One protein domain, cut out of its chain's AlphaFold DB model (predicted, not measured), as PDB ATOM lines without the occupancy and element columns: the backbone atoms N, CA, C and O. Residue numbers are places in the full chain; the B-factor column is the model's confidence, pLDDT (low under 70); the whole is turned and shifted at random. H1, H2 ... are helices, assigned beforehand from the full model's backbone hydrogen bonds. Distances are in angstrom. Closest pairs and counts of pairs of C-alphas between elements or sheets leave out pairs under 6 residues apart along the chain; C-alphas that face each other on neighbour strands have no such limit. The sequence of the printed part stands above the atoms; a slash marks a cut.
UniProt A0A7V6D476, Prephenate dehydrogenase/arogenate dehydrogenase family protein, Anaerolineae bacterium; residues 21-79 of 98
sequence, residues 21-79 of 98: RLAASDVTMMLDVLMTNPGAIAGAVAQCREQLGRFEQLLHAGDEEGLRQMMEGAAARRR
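Overview. This is residues 21 to 79 of the 98 residues of the protein "Prephenate dehydrogenase/arogenate dehydrogenase family protein" of Anaerolineae bacterium (UniProt A0A7V6D476). One long straight helix, H3, makes most of the length of an open, hook-ended shape: at one end H4 folds back from it to make an open V, and at the other end H2 turns off about square, leading back along the chain to the short H1. The contacts between helices are few, and the last residues of H4, 72 to 79, stand free. The printed part has 59 residues with four named helices, in the order H1, H2, H3, H4, and no named strand; the class is all helix. It is only just extended, close to loose, with a radius of gyration of the C-alphas of 15.9 A, and its elongated outline spans 44 by 23 by 19 A.

Along the chain. H1 is residues 21 to 24, with C-alpha 21 at (-0.015, -14.361, 43.435). H2 follows with residues 27 to 36. H3 is residues 38 to 61, 34.4 A from first to last C-alpha, from C-alpha 38 at (-15.602, -27.144, 43.498) to C-alpha 61 at (4.640, -33.623, 16.501). H4 is residues 64 to 79, 22.3 A long, and ends with C-alpha 79 at (-7.486, -9.047, 23.062).

Arrangement. H1 and H2 are close but not clearly touching; their closest C-alphas, those of Ala 23 and Met 30, are 7.9 A apart. H2 and H3 are also close but not clearly touching, with the closest C-alphas, those of Leu 34 and Ile 41, 7.2 A apart. Their lines stand about perpendicular, at 84 degrees. H3 and H4 form a helical hairpin and touch, the closest C-alphas being those of Leu 58 and Leu 67, 6.3 A apart. They run opposite ways at a tilt of 35.4 degrees, only just steep. H3 touches H4 with residues 55 to 59 alone, and H4 touches H3 with residues 64 to 70 alone. H1 is apart from H3 and from H4, and H2 is apart from H4. In H2, H3 and H4 every O i to N i+4 pair is within hydrogen-bond range; H1, with four residues, is too short for such a pair, and its one O i to N i+3 pair is within range.

Size, cuts and confidence. The two C-alphas farthest apart are those of Thr 28 and Glu 65, at 44.3 A. The printed part has no cut, and the links H1 to H2, H2 to H3 and H3 to H4 are tight. Residues 43 to 50 of H3 stand free. The mean pLDDT of the printed part is 87.6, and residues 21 to 25 are under 70.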
ATOM      1  N   ARG A  21       0.227 -15.443  42.458       67.69
ATOM      2  CA  ARG A  21      -0.015 -14.361  43.435       67.69
ATOM      3  C   ARG A  21      -1.174 -14.679  44.386       67.69
ATOM      4  O   ARG A  21      -1.102 -14.331  45.559       67.69
ATOM      5  N   LEU A  22      -2.209 -15.372  43.905       58.28
ATOM      6  CA  LEU A  22      -3.324 -15.812  44.751       58.28
ATOM      7  C   LEU A  22      -2.873 -16.818  45.823       58.28
ATOM      8  O   LEU A  22      -3.361 -16.756  46.944       58.28
ATOM      9  N   ALA A  23      -1.906 -17.683  45.499       61.12
ATOM     10  CA  ALA A  23      -1.426 -18.744  46.381       61.12
ATOM     11  C   ALA A  23      -0.594 -18.237  47.575       61.12
ATOM     12  O   ALA A  23      -0.352 -18.996  48.507       61.12
ATOM     13  N   ALA A  24      -0.181 -16.964  47.564       62.78
ATOM     14  CA  ALA A  24       0.448 -16.297  48.705       62.78
ATOM     15  C   ALA A  24      -0.571 -15.713  49.708       62.78
ATOM     16  O   ALA A  24      -0.170 -15.132  50.715       62.78
ATOM     17  N   SER A  25      -1.874 -15.822  49.422       65.12
ATOM     18  CA  SER A  25      -2.952 -15.349  50.303       65.12
ATOM     19  C   SER A  25      -3.222 -16.340  51.441       65.12
ATOM     20  O   SER A  25      -2.758 -17.479  51.401       65.12
ATOM     21  N   ASP A  26      -4.000 -15.919  52.443       79.62
ATOM     22  CA  ASP A  26      -4.422 -16.790  53.546       79.62
ATOM     23  C   ASP A  26      -5.054 -18.093  53.022       79.62
ATOM     24  O   ASP A  26      -6.009 -18.084  52.238       79.62
ATOM     25  N   VAL A  27      -4.489 -19.222  53.452       79.44
ATOM     26  CA  VAL A  27      -4.846 -20.555  52.952       79.44
ATOM     27  C   VAL A  27      -6.278 -20.929  53.330       79.44
ATOM     28  O   VAL A  27      -6.949 -21.590  52.541       79.44
ATOM     29  N   THR A  28      -6.766 -20.481  54.488       80.50
ATOM     30  CA  THR A  28      -8.129 -20.767  54.962       80.50
ATOM     31  C   THR A  28      -9.151 -20.054  54.083       80.50
ATOM     32  O   THR A  28     -10.056 -20.687  53.547       80.50
ATOM     33  N   MET A  29      -8.944 -18.759  53.830       81.00
ATOM     34  CA  MET A  29      -9.804 -17.971  52.944       81.00
ATOM     35  C   MET A  29      -9.805 -18.522  51.512       81.00
ATOM     36  O   MET A  29     -10.847 -18.586  50.857       81.00
ATOM     37  N   MET A  30      -8.641 -18.929  51.004       80.88
ATOM     38  CA  MET A  30      -8.540 -19.491  49.658       80.88
ATOM     39  C   MET A  30      -9.246 -20.847  49.553       80.88
ATOM     40  O   MET A  30      -9.911 -21.108  48.550       80.88
ATOM     41  N   LEU A  31      -9.147 -21.689  50.585       83.44
ATOM     42  CA  LEU A  31      -9.870 -22.955  50.640       83.44
ATOM     43  C   LEU A  31     -11.386 -22.723  50.596       83.44
ATOM     44  O   LEU A  31     -12.063 -23.378  49.809       83.44
ATOM     45  N   ASP A  32     -11.906 -21.756  51.353       82.38
ATOM     46  CA  ASP A  32     -13.336 -21.423  51.354       82.38
ATOM     47  C   ASP A  32     -13.824 -20.985  49.967       82.38
ATOM     48  O   ASP A  32     -14.855 -21.460  49.478       82.38
ATOM     49  N   VAL A  33     -13.052 -20.141  49.273       77.25
ATOM     50  CA  VAL A  33     -13.357 -19.732  47.891       77.25
ATOM     51  C   VAL A  33     -13.396 -20.943  46.957       77.25
ATOM     52  O   VAL A  33     -14.326 -21.081  46.160       77.25
ATOM     53  N   LEU A  34     -12.418 -21.845  47.064       83.06
ATOM     54  CA  LEU A  34     -12.359 -23.044  46.229       83.06
ATOM     55  C   LEU A  34     -13.514 -24.013  46.526       83.06
ATOM     56  O   LEU A  34     -14.085 -24.608  45.612       83.06
ATOM     57  N   MET A  35     -13.874 -24.165  47.799       88.31
ATOM     58  CA  MET A  35     -14.915 -25.092  48.245       88.31
ATOM     59  C   MET A  35     -16.333 -24.533  48.080       88.31
ATOM     60  O   MET A  35     -17.295 -25.293  48.154       88.31
ATOM     61  N   THR A  36     -16.483 -23.243  47.768       89.50
ATOM     62  CA  THR A  36     -17.785 -22.646  47.429       89.50
ATOM     63  C   THR A  36     -18.329 -23.173  46.092       89.50
ATOM     64  O   THR A  36     -19.541 -23.295  45.924       89.50
ATOM     65  N   ASN A  37     -17.459 -23.502  45.125       86.25
ATOM     66  CA  ASN A  37     -17.878 -24.045  43.825       86.25
ATOM     67  C   ASN A  37     -16.861 -25.046  43.229       86.25
ATOM     68  O   ASN A  37     -16.286 -24.805  42.159       86.25
ATOM     69  N   PRO A  38     -16.639 -26.195  43.889       87.38
ATOM     70  CA  PRO A  38     -15.602 -27.144  43.498       87.38
ATOM     71  C   PRO A  38     -15.875 -27.777  42.130       87.38
ATOM     72  O   PRO A  38     -14.935 -28.063  41.397       87.38
ATOM     73  N   GLY A  39     -17.144 -27.957  41.744       91.00
ATOM     74  CA  GLY A  39     -17.516 -28.535  40.450       91.00
ATOM     75  C   GLY A  39     -17.122 -27.650  39.266       91.00
ATOM     76  O   GLY A  39     -16.480 -28.126  38.329       91.00
ATOM     77  N   ALA A  40     -17.446 -26.352  39.314       86.75
ATOM     78  CA  ALA A  40     -17.062 -25.432  38.243       86.75
ATOM     79  C   ALA A  40     -15.543 -25.239  38.178       86.75
ATOM     80  O   ALA A  40     -14.974 -25.198  37.087       86.75
ATOM     81  N   ILE A  41     -14.879 -25.173  39.335       87.69
ATOM     82  CA  ILE A  41     -13.419 -25.061  39.408       87.69
ATOM     83  C   ILE A  41     -12.760 -26.318  38.838       87.69
ATOM     84  O   ILE A  41     -11.877 -26.206  37.992       87.69
ATOM     85  N   ALA A  42     -13.218 -27.512  39.220       89.75
ATOM     86  CA  ALA A  42     -12.720 -28.767  38.666       89.75
ATOM     87  C   ALA A  42     -12.929 -28.841  37.145       89.75
ATOM     88  O   ALA A  42     -12.018 -29.241  36.421       89.75
ATOM     89  N   GLY A  43     -14.083 -28.388  36.645       91.25
ATOM     90  CA  GLY A  43     -14.354 -28.296  35.210       91.25
ATOM     91  C   GLY A  43     -13.420 -27.325  34.480       91.25
ATOM     92  O   GLY A  43     -12.933 -27.635  33.393       91.25
ATOM     93  N   ALA A  44     -13.124 -26.167  35.073       86.12
ATOM     94  CA  ALA A  44     -12.165 -25.211  34.519       86.12
ATOM     95  C   ALA A  44     -10.732 -25.775  34.512       86.12
ATOM     96  O   ALA A  44     -10.008 -25.630  33.525       86.12
ATOM     97  N   VAL A  45     -10.333 -26.477  35.578       90.06
ATOM     98  CA  VAL A  45      -9.036 -27.167  35.658       90.06
ATOM     99  C   VAL A  45      -8.935 -28.271  34.604       90.06
ATOM    100  O   VAL A  45      -7.905 -28.381  33.940       90.06
ATOM    101  N   ALA A  46      -9.990 -29.064  34.407       91.56
ATOM    102  CA  ALA A  46     -10.023 -30.111  33.389       91.56
ATOM    103  C   ALA A  46      -9.848 -29.539  31.974       91.56
ATOM    104  O   ALA A  46      -9.004 -30.025  31.222       91.56
ATOM    105  N   GLN A  47     -10.558 -28.455  31.647       89.12
ATOM    106  CA  GLN A  47     -10.390 -27.751  30.370       89.12
ATOM    107  C   GLN A  47      -8.964 -27.219  30.194       89.12
ATOM    108  O   GLN A  47      -8.373 -27.368  29.128       89.12
ATOM    109  N   CYS A  48      -8.376 -26.638  31.243       88.31
ATOM    110  CA  CYS A  48      -6.993 -26.167  31.200       88.31
ATOM    111  C   CYS A  48      -6.017 -27.315  30.888       88.31
ATOM    112  O   CYS A  48      -5.164 -27.186  30.010       88.31
ATOM    113  N   ARG A  49      -6.188 -28.468  31.548       91.38
ATOM    114  CA  ARG A  49      -5.380 -29.670  31.295       91.38
ATOM    115  C   ARG A  49      -5.507 -30.169  29.861       91.38
ATOM    116  O   ARG A  49      -4.500 -30.543  29.273       91.38
ATOM    117  N   GLU A  50      -6.712 -30.171  29.302       93.38
ATOM    118  CA  GLU A  50      -6.940 -30.574  27.912       93.38
ATOM    119  C   GLU A  50      -6.185 -29.664  26.933       93.38
ATOM    120  O   GLU A  50      -5.495 -30.148  26.037       93.38
ATOM    121  N   GLN A  51      -6.249 -28.343  27.141       90.69
ATOM    122  CA  GLN A  51      -5.519 -27.393  26.301       90.69
ATOM    123  C   GLN A  51      -4.002 -27.586  26.414       90.69
ATOM    124  O   GLN A  51      -3.316 -27.586  25.395       90.69
ATOM    125  N   LEU A  52      -3.475 -27.797  27.624       92.12
ATOM    126  CA  LEU A  52      -2.052 -28.089  27.817       92.12
ATOM    127  C   LEU A  52      -1.636 -29.398  27.138       92.12
ATOM    128  O   LEU A  52      -0.606 -29.423  26.470       92.12
ATOM    129  N   GLY A  53      -2.456 -30.448  27.232       94.25
ATOM    130  CA  GLY A  53      -2.195 -31.717  26.552       94.25
ATOM    131  C   GLY A  53      -2.171 -31.570  25.030       94.25
ATOM    132  O   GLY A  53      -1.296 -32.120  24.366       94.25
ATOM    133  N   ARG A  54      -3.073 -30.763  24.458       93.31
ATOM    134  CA  ARG A  54      -3.043 -30.445  23.023       93.31
ATOM    135  C   ARG A  54      -1.772 -29.688  22.633       93.31
ATOM    136  O   ARG A  54      -1.181 -29.986  21.602       93.31
ATOM    137  N   PHE A  55      -1.352 -28.717  23.442       93.38
ATOM    138  CA  PHE A  55      -0.122 -27.964  23.193       93.38
ATOM    139  C   PHE A  55       1.114 -28.873  23.206       93.38
ATOM    140  O   PHE A  55       1.935 -28.811  22.294       93.38
ATOM    141  N   GLU A  56       1.207 -29.763  24.194       94.88
ATOM    142  CA  GLU A  56       2.258 -30.779  24.295       94.88
ATOM    143  C   GLU A  56       2.285 -31.697  23.061       94.88
ATOM    144  O   GLU A  56       3.345 -31.906  22.472       94.88
ATOM    145  N   GLN A  57       1.126 -32.194  22.613       96.81
ATOM    146  CA  GLN A  57       1.031 -33.035  21.413       96.81
ATOM    147  C   GLN A  57       1.547 -32.326  20.155       96.81
ATOM    148  O   GLN A  57       2.300 -32.919  19.385       96.81
ATOM    149  N   LEU A  58       1.171 -31.059  19.959       96.69
ATOM    150  CA  LEU A  58       1.621 -30.258  18.817       96.69
ATOM    151  C   LEU A  58       3.138 -30.028  18.843       96.69
ATOM    152  O   LEU A  58       3.792 -30.143  17.807       96.69
ATOM    153  N   LEU A  59       3.709 -29.768  20.025       94.81
ATOM    154  CA  LEU A  59       5.159 -29.650  20.206       94.81
ATOM    155  C   LEU A  59       5.882 -30.956  19.864       94.81
ATOM    156  O   LEU A  59       6.858 -30.934  19.118       94.81
ATOM    157  N   HIS A  60       5.398 -32.093  20.369       96.50
ATOM    158  CA  HIS A  60       5.989 -33.402  20.080       96.50
ATOM    159  C   HIS A  60       5.903 -33.784  18.601       96.50
ATOM    160  O   HIS A  60       6.814 -34.428  18.084       96.50
ATOM    161  N   ALA A  61       4.825 -33.387  17.925       96.38
ATOM    162  CA  ALA A  61       4.640 -33.623  16.501       96.38
ATOM    163  C   ALA A  61       5.462 -32.672  15.609       96.38
ATOM    164  O   ALA A  61       5.565 -32.922  14.410       96.38
ATOM    165  N   GLY A  62       6.028 -31.590  16.162       96.56
ATOM    166  CA  GLY A  62       6.658 -30.530  15.371       96.56
ATOM    167  C   GLY A  62       5.667 -29.786  14.467       96.56
ATOM    168  O   GLY A  62       6.055 -29.285  13.414       96.56
ATOM    169  N   ASP A  63       4.384 -29.741  14.842       97.06
ATOM    170  CA  ASP A  63       3.319 -29.140  14.034       97.06
ATOM    171  C   ASP A  63       3.291 -27.614  14.209       97.06
ATOM    172  O   ASP A  63       2.537 -27.056  15.011       97.06
ATOM    173  N   GLU A  64       4.148 -26.928  13.454       96.56
ATOM    174  CA  GLU A  64       4.270 -25.467  13.489       96.56
ATOM    175  C   GLU A  64       2.960 -24.742  13.156       96.56
ATOM    176  O   GLU A  64       2.660 -23.695  13.736       96.56
ATOM    177  N   GLU A  65       2.165 -25.285  12.233       96.44
ATOM    178  CA  GLU A  65       0.918 -24.660  11.800       96.44
ATOM    179  C   GLU A  65      -0.169 -24.815  12.871       96.44
ATOM    180  O   GLU A  65      -0.828 -23.837  13.235       96.44
ATOM    181  N   GLY A  66      -0.292 -26.003  13.468       95.56
ATOM    182  CA  GLY A  66      -1.178 -26.224  14.606       95.56
ATOM    183  C   GLY A  66      -0.812 -25.359  15.817       95.56
ATOM    184  O   GLY A  66      -1.699 -24.799  16.472       95.56
ATOM    185  N   LEU A  67       0.486 -25.176  16.090       95.62
ATOM    186  CA  LEU A  67       0.969 -24.265  17.135       95.62
ATOM    187  C   LEU A  67       0.591 -22.811  16.837       95.62
ATOM    188  O   LEU A  67       0.050 -22.130  17.712       95.62
ATOM    189  N   ARG A  68       0.815 -22.341  15.602       95.69
ATOM    190  CA  ARG A  68       0.455 -20.980  15.177       95.69
ATOM    191  C   ARG A  68      -1.032 -20.710  15.390       95.69
ATOM    192  O   ARG A  68      -1.380 -19.740  16.064       95.69
ATOM    193  N   GLN A  69      -1.898 -21.599  14.909       95.44
ATOM    194  CA  GLN A  69      -3.350 -21.464  15.057       95.44
ATOM    195  C   GLN A  69      -3.780 -21.425  16.529       95.44
ATOM    196  O   GLN A  69      -4.610 -20.604  16.932       95.44
ATOM    197  N   MET A  70      -3.191 -22.286  17.364       93.56
ATOM    198  CA  MET A  70      -3.480 -22.311  18.796       93.56
ATOM    199  C   MET A  70      -3.081 -20.994  19.484       93.56
ATOM    200  O   MET A  70      -3.859 -20.449  20.277       93.56
ATOM    201  N   MET A  71      -1.898 -20.462  19.163       91.62
ATOM    202  CA  MET A  71      -1.384 -19.209  19.723       91.62
ATOM    203  C   MET A  71      -2.187 -17.989  19.259       91.62
ATOM    204  O   MET A  71      -2.522 -17.130  20.078       91.62
ATOM    205  N   GLU A  72      -2.555 -17.921  17.980       93.12
ATOM    206  CA  GLU A  72      -3.402 -16.854  17.438       93.12
ATOM    207  C   GLU A  72      -4.780 -16.838  18.102       93.12
ATOM    208  O   GLU A  72      -5.249 -15.780  18.533       93.12
ATOM    209  N   GLY A  73      -5.390 -18.012  18.283       90.12
ATOM    210  CA  GLY A  73      -6.649 -18.145  19.011       90.12
ATOM    211  C   GLY A  73      -6.543 -17.657  20.460       90.12
ATOM    212  O   GLY A  73      -7.431 -16.954  20.948       90.12
ATOM    213  N   ALA A  74      -5.449 -17.980  21.157       88.31
ATOM    214  CA  ALA A  74      -5.204 -17.494  22.516       88.31
ATOM    215  C   ALA A  74      -5.016 -15.968  22.567       88.31
ATOM    216  O   ALA A  74      -5.616 -15.297  23.413       88.31
ATOM    217  N   ALA A  75      -4.245 -15.406  21.634       86.75
ATOM    218  CA  ALA A  75      -4.027 -13.967  21.528       86.75
ATOM    219  C   ALA A  75      -5.330 -13.212  21.222       86.75
ATOM    220  O   ALA A  75      -5.604 -12.183  21.841       86.75
ATOM    221  N   ALA A  76      -6.162 -13.735  20.317       89.56
ATOM    222  CA  ALA A  76      -7.466 -13.165  19.993       89.56
ATOM    223  C   ALA A  76      -8.391 -13.135  21.218       89.56
ATOM    224  O   ALA A  76      -8.942 -12.081  21.538       89.56
ATOM    225  N   ARG A  77      -8.490 -14.245  21.970       86.56
ATOM    226  CA  ARG A  77      -9.266 -14.296  23.224       86.56
ATOM    227  C   ARG A  77      -8.779 -13.268  24.243       86.56
ATOM    228  O   ARG A  77      -9.595 -12.589  24.860       86.56
ATOM    229  N   ARG A  78      -7.461 -13.111  24.404       83.88
ATOM    230  CA  ARG A  78      -6.889 -12.115  25.323       83.88
ATOM    231  C   ARG A  78      -7.196 -10.682  24.894       83.88
ATOM    232  O   ARG A  78      -7.479  -9.861  25.756       83.88
ATOM    233  N   ARG A  79      -7.143 -10.377  23.595       85.50
ATOM    234  CA  ARG A  79      -7.486  -9.047  23.062       85.50
ATOM    235  C   ARG A  79      -8.975  -8.734  23.212       85.50
ATOM    236  O   ARG A  79      -9.321  -7.593  23.483       85.50
TER     237      ARG A  79